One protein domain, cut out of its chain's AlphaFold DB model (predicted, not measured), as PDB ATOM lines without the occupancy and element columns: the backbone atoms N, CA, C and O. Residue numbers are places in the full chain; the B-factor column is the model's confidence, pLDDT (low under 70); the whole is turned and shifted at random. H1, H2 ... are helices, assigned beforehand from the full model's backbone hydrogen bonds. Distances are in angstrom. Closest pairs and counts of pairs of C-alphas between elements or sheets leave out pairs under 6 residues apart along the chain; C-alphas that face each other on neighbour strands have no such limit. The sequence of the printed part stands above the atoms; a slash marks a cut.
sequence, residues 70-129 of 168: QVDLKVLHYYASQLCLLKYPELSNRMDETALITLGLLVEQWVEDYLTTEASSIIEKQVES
ATOM      1  N   GLN A  70     588.501 243.917 695.296       86.25
ATOM      2  CA  GLN A  70     589.563 244.543 694.511       86.25
ATOM      3  C   GLN A  70     589.762 243.885 693.135       86.25
ATOM      4  O   GLN A  70     590.273 244.535 692.220       86.25
ATOM      5  N   VAL A  71     589.347 242.629 692.956       87.25
ATOM      6  CA  VAL A  71     589.421 241.909 691.682       87.25
ATOM      7  C   VAL A  71     588.525 242.546 690.624       87.25
ATOM      8  O   VAL A  71     587.444 243.068 690.904       87.25
ATOM      9  N   ASP A  72     588.957 242.464 689.363       89.88
ATOM     10  CA  ASP A  72     588.147 242.935 688.243       89.88
ATOM     11  C   ASP A  72     586.929 242.022 688.039       89.88
ATOM     12  O   ASP A  72     587.000 240.936 687.448       89.88
ATOM     13  N   LEU A  73     585.780 242.511 688.503       88.62
ATOM     14  CA  LEU A  73     584.485 241.846 688.391       88.62
ATOM     15  C   LEU A  73     584.105 241.536 686.937       88.62
ATOM     16  O   LEU A  73     583.379 240.573 686.703       88.62
ATOM     17  N   LYS A  74     584.599 242.282 685.937       90.62
ATOM     18  CA  LYS A  74     584.297 241.995 684.522       90.62
ATOM     19  C   LYS A  74     584.952 240.705 684.059       90.62
ATOM     20  O   LYS A  74     584.323 239.915 683.353       90.62
ATOM     21  N   VAL A  75     586.204 240.491 684.458       92.31
ATOM     22  CA  VAL A  75     586.947 239.266 684.140       92.31
ATOM     23  C   VAL A  75     586.294 238.083 684.842       92.31
ATOM     24  O   VAL A  75     586.032 237.058 684.208       92.31
ATOM     25  N   LEU A  76     585.959 238.258 686.122       92.00
ATOM     26  CA  LEU A  76     585.275 237.239 686.906       92.00
ATOM     27  C   LEU A  76     583.912 236.883 686.303       92.00
ATOM     28  O   LEU A  76     583.596 235.707 686.152       92.00
ATOM     29  N   HIS A  77     583.142 237.884 685.883       91.81
ATOM     30  CA  HIS A  77     581.843 237.689 685.249       91.81
ATOM     31  C   HIS A  77     581.954 236.946 683.921       91.81
ATOM     32  O   HIS A  77     581.187 236.015 683.675       91.81
ATOM     33  N   TYR A  78     582.913 237.325 683.073       92.50
ATOM     34  CA  TYR A  78     583.151 236.639 681.805       92.50
ATOM     35  C   TYR A  78     583.492 235.163 682.035       92.50
ATOM     36  O   TYR A  78     582.904 234.277 681.411       92.50
ATOM     37  N   TYR A  79     584.395 234.893 682.979       92.25
ATOM     38  CA  TYR A  79     584.797 233.535 683.324       92.25
ATOM     39  C   TYR A  79     583.641 232.719 683.920       92.25
ATOM     40  O   TYR A  79     583.377 231.600 683.473       92.25
ATOM     41  N   ALA A  80     582.910 233.291 684.877       90.69
ATOM     42  CA  ALA A  80     581.763 232.652 685.511       90.69
ATOM     43  C   ALA A  80     580.642 232.368 684.503       90.69
ATOM     44  O   ALA A  80     580.084 231.272 684.500       90.69
ATOM     45  N   SER A  81     580.363 233.306 683.595       90.19
ATOM     46  CA  SER A  81     579.371 233.130 682.528       90.19
ATOM     47  C   SER A  81     579.758 231.990 681.592       90.19
ATOM     48  O   SER A  81     578.935 231.127 681.292       90.19
ATOM     49  N   GLN A  82     581.029 231.929 681.185       91.25
ATOM     50  CA  GLN A  82     581.523 230.846 680.340       91.25
ATOM     51  C   GLN A  82     581.426 229.486 681.047       91.25
ATOM     52  O   GLN A  82     581.051 228.487 680.429       91.25
ATOM     53  N   LEU A  83     581.723 229.435 682.348       90.38
ATOM     54  CA  LEU A  83     581.559 228.229 683.160       90.38
ATOM     55  C   LEU A  83     580.097 227.797 683.277       90.38
ATOM     56  O   LEU A  83     579.813 226.608 683.124       90.38
ATOM     57  N   CYS A  84     579.177 228.735 683.510       90.81
ATOM     58  CA  CYS A  84     577.747 228.440 683.580       90.81
ATOM     59  C   CYS A  84     577.247 227.876 682.246       90.81
ATOM     60  O   CYS A  84     576.569 226.857 682.228       90.81
ATOM     61  N   LEU A  85     577.661 228.450 681.114       88.19
ATOM     62  CA  LEU A  85     577.269 227.943 679.794       88.19
ATOM     63  C   LEU A  85     577.776 226.521 679.510       88.19
ATOM     64  O   LEU A  85     577.094 225.757 678.832       88.19
ATOM     65  N   LEU A  86     578.967 226.163 680.002       90.94
ATOM     66  CA  LEU A  86     579.601 224.877 679.696       90.94
ATOM     67  C   LEU A  86     579.261 223.760 680.690       90.94
ATOM     68  O   LEU A  86     579.137 222.608 680.278       90.94
ATOM     69  N   LYS A  87     579.178 224.071 681.988       90.69
ATOM     70  CA  LYS A  87     579.062 223.069 683.063       90.69
ATOM     71  C   LYS A  87     577.762 223.145 683.855       90.69
ATOM     72  O   LYS A  87     577.317 222.103 684.320       90.69
ATOM     73  N   TYR A  88     577.182 224.334 684.006       89.00
ATOM     74  CA  TYR A  88     576.029 224.573 684.884       89.00
ATOM     75  C   TYR A  88     574.979 225.452 684.186       89.00
ATOM     76  O   TYR A  88     574.777 226.611 684.571       89.00
ATOM     77  N   PRO A  89     574.340 224.948 683.112       84.06
ATOM     78  CA  PRO A  89     573.416 225.735 682.296       84.06
ATOM     79  C   PRO A  89     572.216 226.270 683.092       84.06
ATOM     80  O   PRO A  89     571.676 227.327 682.762       84.06
ATOM     81  N   GLU A  90     571.830 225.594 684.174       86.25
ATOM     82  CA  GLU A  90     570.790 226.019 685.116       86.25
ATOM     83  C   GLU A  90     571.079 227.366 685.803       86.25
ATOM     84  O   GLU A  90     570.149 228.031 686.269       86.25
ATOM     85  N   LEU A  91     572.344 227.796 685.833       82.00
ATOM     86  CA  LEU A  91     572.792 229.001 686.532       82.00
ATOM     87  C   LEU A  91     572.956 230.226 685.615       82.00
ATOM     88  O   LEU A  91     573.178 231.331 686.105       82.00
ATOM     89  N   SER A  92     572.788 230.066 684.295       76.56
ATOM     90  CA  SER A  92     573.096 231.093 683.281       76.56
ATOM     91  C   SER A  92     572.371 232.435 683.459       76.56
ATOM     92  O   SER A  92     572.854 233.437 682.945       76.56
ATOM     93  N   ASN A  93     571.228 232.467 684.148       77.38
ATOM     94  CA  ASN A  93     570.442 233.686 684.400       77.38
ATOM     95  C   ASN A  93     570.238 233.949 685.902       77.38
ATOM     96  O   ASN A  93     569.270 234.598 686.293       77.38
ATOM     97  N   ARG A  94     571.081 233.358 686.754       80.94
ATOM     98  CA  ARG A  94     570.983 233.472 688.217       80.94
ATOM     99  C   ARG A  94     572.118 234.283 688.840       80.94
ATOM    100  O   ARG A  94     572.030 234.585 690.019       80.94
ATOM    101  N   MET A  95     573.146 234.630 688.063       81.12
ATOM    102  CA  MET A  95     574.206 235.544 688.486       81.12
ATOM    103  C   MET A  95     573.723 236.988 688.354       81.12
ATOM    104  O   MET A  95     573.801 237.570 687.275       81.12
ATOM    105  N   ASP A  96     573.183 237.532 689.441       84.31
ATOM    106  CA  ASP A  96     572.926 238.962 689.596       84.31
ATOM    107  C   ASP A  96     574.193 239.701 690.071       84.31
ATOM    108  O   ASP A  96     575.214 239.091 690.414       84.31
ATOM    109  N   GLU A  97     574.160 241.036 690.068       83.56
ATOM    110  CA  GLU A  97     575.295 241.862 690.491       83.56
ATOM    111  C   GLU A  97     575.765 241.515 691.914       83.56
ATOM    112  O   GLU A  97     576.967 241.490 692.180       83.56
ATOM    113  N   THR A  98     574.843 241.190 692.822       87.00
ATOM    114  CA  THR A  98     575.165 240.807 694.203       87.00
ATOM    115  C   THR A  98     575.874 239.451 694.276       87.00
ATOM    116  O   THR A  98     576.878 239.323 694.986       87.00
ATOM    117  N   ALA A  99     575.423 238.445 693.522       88.69
ATOM    118  CA  ALA A  99     576.114 237.160 693.416       88.69
ATOM    119  C   ALA A  99     577.530 237.327 692.850       88.69
ATOM    120  O   ALA A  99     578.470 236.682 693.310       88.69
ATOM    121  N   LEU A 100     577.714 238.235 691.891       89.69
ATOM    122  CA  LEU A 100     579.031 238.500 691.323       89.69
ATOM    123  C   LEU A 100     579.975 239.190 692.323       89.69
ATOM    124  O   LEU A 100     581.146 238.821 692.406       89.69
ATOM    125  N   ILE A 101     579.476 240.157 693.098       89.88
ATOM    126  CA  ILE A 101     580.255 240.830 694.151       89.88
ATOM    127  C   ILE A 101     580.687 239.822 695.221       89.88
ATOM    128  O   ILE A 101     581.860 239.775 695.588       89.88
ATOM    129  N   THR A 102     579.759 238.986 695.687       90.81
ATOM    130  CA  THR A 102     580.050 237.960 696.702       90.81
ATOM    131  C   THR A 102     581.019 236.900 696.188       90.81
ATOM    132  O   THR A 102     581.930 236.509 696.914       90.81
ATOM    133  N   LEU A 103     580.894 236.488 694.922       92.00
ATOM    134  CA  LEU A 103     581.873 235.616 694.276       92.00
ATOM    135  C   LEU A 103     583.264 236.265 694.242       92.00
ATOM    136  O   LEU A 103     584.251 235.581 694.488       92.00
ATOM    137  N   GLY A 104     583.344 237.567 693.958       92.12
ATOM    138  CA  GLY A 104     584.603 238.315 693.979       92.12
ATOM    139  C   GLY A 104     585.282 238.263 695.345       92.12
ATOM    140  O   GLY A 104     586.445 237.875 695.425       92.12
ATOM    141  N   LEU A 105     584.533 238.561 696.410       91.12
ATOM    142  CA  LEU A 105     585.035 238.512 697.788       91.12
ATOM    143  C   LEU A 105     585.501 237.102 698.187       91.12
ATOM    144  O   LEU A 105     586.551 236.946 698.803       91.12
ATOM    145  N   LEU A 106     584.750 236.064 697.806       91.88
ATOM    146  CA  LEU A 106     585.118 234.673 698.089       91.88
ATOM    147  C   LEU A 106     586.410 234.260 697.386       91.88
ATOM    148  O   LEU A 106     587.260 233.611 697.989       91.88
ATOM    149  N   VAL A 107     586.560 234.626 696.112       92.88
ATOM    150  CA  VAL A 107     587.769 234.312 695.344       92.88
ATOM    151  C   VAL A 107     588.984 235.007 695.949       92.88
ATOM    152  O   VAL A 107     590.037 234.387 696.045       92.88
ATOM    153  N   GLU A 108     588.848 236.257 696.383       89.44
ATOM    154  CA  GLU A 108     589.928 236.977 697.065       89.44
ATOM    155  C   GLU A 108     590.357 236.289 698.347       89.44
ATOM    156  O   GLU A 108     591.545 236.014 698.517       89.44
ATOM    157  N   GLN A 109     589.391 235.944 699.198       89.31
ATOM    158  CA  GLN A 109     589.671 235.227 700.433       89.31
ATOM    159  C   GLN A 109     590.357 233.885 700.151       89.31
ATOM    160  O   GLN A 109     591.356 233.558 700.781       89.31
ATOM    161  N   TRP A 110     589.888 233.121 699.159       91.19
ATOM    162  CA  TRP A 110     590.522 231.852 698.793       91.19
ATOM    163  C   TRP A 110     591.946 232.019 698.267       91.19
ATOM    164  O   TRP A 110     592.789 231.160 698.518       91.19
ATOM    165  N   VAL A 111     592.228 233.094 697.531       89.19
ATOM    166  CA  VAL A 111     593.587 233.392 697.062       89.19
ATOM    167  C   VAL A 111     594.487 233.772 698.238       89.19
ATOM    168  O   VAL A 111     595.618 233.293 698.305       89.19
ATOM    169  N   GLU A 112     594.001 234.577 699.181       87.50
ATOM    170  CA  GLU A 112     594.738 234.933 700.398       87.50
ATOM    171  C   GLU A 112     595.036 233.697 701.264       87.50
ATOM    172  O   GLU A 112     596.188 233.461 701.646       87.50
ATOM    173  N   ASP A 113     594.032 232.850 701.488       87.62
ATOM    174  CA  ASP A 113     594.162 231.591 702.226       87.62
ATOM    175  C   ASP A 113     595.155 230.633 701.538       87.62
ATOM    176  O   ASP A 113     595.977 229.984 702.193       87.62
ATOM    177  N   TYR A 114     595.127 230.559 700.204       88.19
ATOM    178  CA  TYR A 114     596.064 229.741 699.432       88.19
ATOM    179  C   TYR A 114     597.511 230.223 699.606       88.19
ATOM    180  O   TYR A 114     598.406 229.425 699.892       88.19
ATOM    181  N   LEU A 115     597.742 231.532 699.480       85.50
ATOM    182  CA  LEU A 115     599.076 232.125 699.595       85.50
ATOM    183  C   LEU A 115     599.646 232.012 701.012       85.50
ATOM    184  O   LEU A 115     600.838 231.746 701.178       85.50
ATOM    185  N   THR A 116     598.812 232.187 702.038       82.81
ATOM    186  CA  THR A 116     599.231 232.032 703.439       82.81
ATOM    187  C   THR A 116     599.558 230.576 703.773       82.81
ATOM    188  O   THR A 116     600.576 230.320 704.412       82.81
ATOM    189  N   THR A 117     598.775 229.619 703.264       76.19
ATOM    190  CA  THR A 117     599.036 228.180 703.435       76.19
ATOM    191  C   THR A 117     600.363 227.759 702.799       76.19
ATOM    192  O   THR A 117     601.154 227.042 703.418       76.19
ATOM    193  N   GLU A 118     600.655 228.226 701.581       69.12
ATOM    194  CA  GLU A 118     601.943 227.937 700.943       69.12
ATOM    195  C   GLU A 118     603.111 228.578 701.702       69.12
ATOM    196  O   GLU A 118     604.120 227.907 701.937       69.12
ATOM    197  N   ALA A 119     602.969 229.826 702.154       64.50
ATOM    198  CA  ALA A 119     604.000 230.510 702.930       64.50
ATOM    199  C   ALA A 119     604.323 229.777 704.244       64.50
ATOM    200  O   ALA A 119     605.499 229.563 704.547       64.50
ATOM    201  N   SER A 120     603.307 229.325 704.984       65.50
ATOM    202  CA  SER A 120     603.496 228.524 706.200       65.50
ATOM    203  C   SER A 120     604.239 227.220 705.913       65.50
ATOM    204  O   SER A 120     605.197 226.897 706.611       65.50
ATOM    205  N   SER A 121     603.888 226.525 704.828       63.84
ATOM    206  CA  SER A 121     604.550 225.268 704.454       63.84
ATOM    207  C   SER A 121     606.021 225.436 704.034       63.84
ATOM    208  O   SER A 121     606.814 224.502 704.146       63.84
ATOM    209  N   ILE A 122     606.404 226.616 703.531       68.25
ATOM    210  CA  ILE A 122     607.792 226.936 703.170       68.25
ATOM    211  C   ILE A 122     608.605 227.266 704.425       68.25
ATOM    212  O   ILE A 122     609.746 226.822 704.536       68.25
ATOM    213  N   ILE A 123     608.016 228.000 705.374       66.12
ATOM    214  CA  ILE A 123     608.651 228.326 706.658       66.12
ATOM    215  C   ILE A 123     608.886 227.049 707.473       66.12
ATOM    216  O   ILE A 123     609.989 226.848 707.971       66.12
ATOM    217  N   GLU A 124     607.901 226.152 707.552       65.38
ATOM    218  CA  GLU A 124     608.039 224.866 708.256       65.38
ATOM    219  C   GLU A 124     609.175 224.014 707.674       65.38
ATOM    220  O   GLU A 124     610.006 223.501 708.422       65.38
ATOM    221  N   LYS A 125     609.298 223.956 706.342       61.91
ATOM    222  CA  LYS A 125     610.400 223.241 705.677       61.91
ATOM    223  C   LYS A 125     611.769 223.860 705.942       61.91
ATOM    224  O   LYS A 125     612.748 223.127 706.002       61.91
ATOM    225  N   GLN A 126     611.851 225.186 706.072       59.88
ATOM    226  CA  GLN A 126     613.106 225.869 706.395       59.88
ATOM    227  C   GLN A 126     613.541 225.594 707.838       59.88
ATOM    228  O   GLN A 126     614.715 225.317 708.068       59.88
ATOM    229  N   VAL A 127     612.596 225.589 708.783       64.81
ATOM    230  CA  VAL A 127     612.868 225.274 710.192       64.81
ATOM    231  C   VAL A 127     613.306 223.813 710.362       64.81
ATOM    232  O   VAL A 127     614.290 223.567 711.051       64.81
ATOM    233  N   GLU A 128     612.678 222.858 709.666       60.56
ATOM    234  CA  GLU A 128     613.115 221.447 709.679       60.56
ATOM    235  C   GLU A 128     614.531 221.261 709.108       60.56
ATOM    236  O   GLU A 128     615.343 220.537 709.681       60.56
ATOM    237  N   SER A 129     614.880 221.962 708.021       58.16
ATOM    238  CA  SER A 129     616.228 221.877 707.438       58.16
ATOM    239  C   SER A 129     617.331 222.542 708.277       58.16
ATOM    240  O   SER A 129     618.497 222.187 708.127       58.16
TER     241      SER A 129
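This is residues 70 to 129 of the 168 residues of an uncharacterized protein of Tetrapisispora blattae (strain ATCC 34711 / CBS 6284 / DSM 70876 / NBRC 10599 / NRRL Y-10934 / UCD 77-7) (UniProt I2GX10). A short helix, H1, and a long helix, H2, meet near their first residues and make a corner like an L, with residues 88 to 96 folding back from the end of H1 to the beginning of H2. Residues 109 to 129 of H2 stick out as a long straight arm, which makes most of the length. The printed part has 60 residues, with H1 then H2 and no named strand: all helix. It is extended, with a radius of gyration of the C-alphas of 16.5 A, and spans 52 by 24 by 14 A.

H1, residues 73 to 87, begins with C-alpha 73 at (584.485, 241.846, 688.391) and is 20.3 A long. H2, residues 97 to 129, is 48.6 A long and ends with C-alpha 129 at (616.228, 221.877, 707.438).

H1 and H2 touch, through residues 73 to 77 and 100 to 104 alone; their closest C-alphas, of Leu 73 and Gly 104, are 6.6 A apart. Their lines are about perpendicular, at 86 degrees. In both helices every O i to N i+4 pair is within hydrogen-bond range.

The C-alphas farthest apart, of Asn 93 and Ser 129, are 52.6 A apart. The printed part has no cut, and the link from H1 to H2 is short. Residues 118 to 129 have pLDDT under 70.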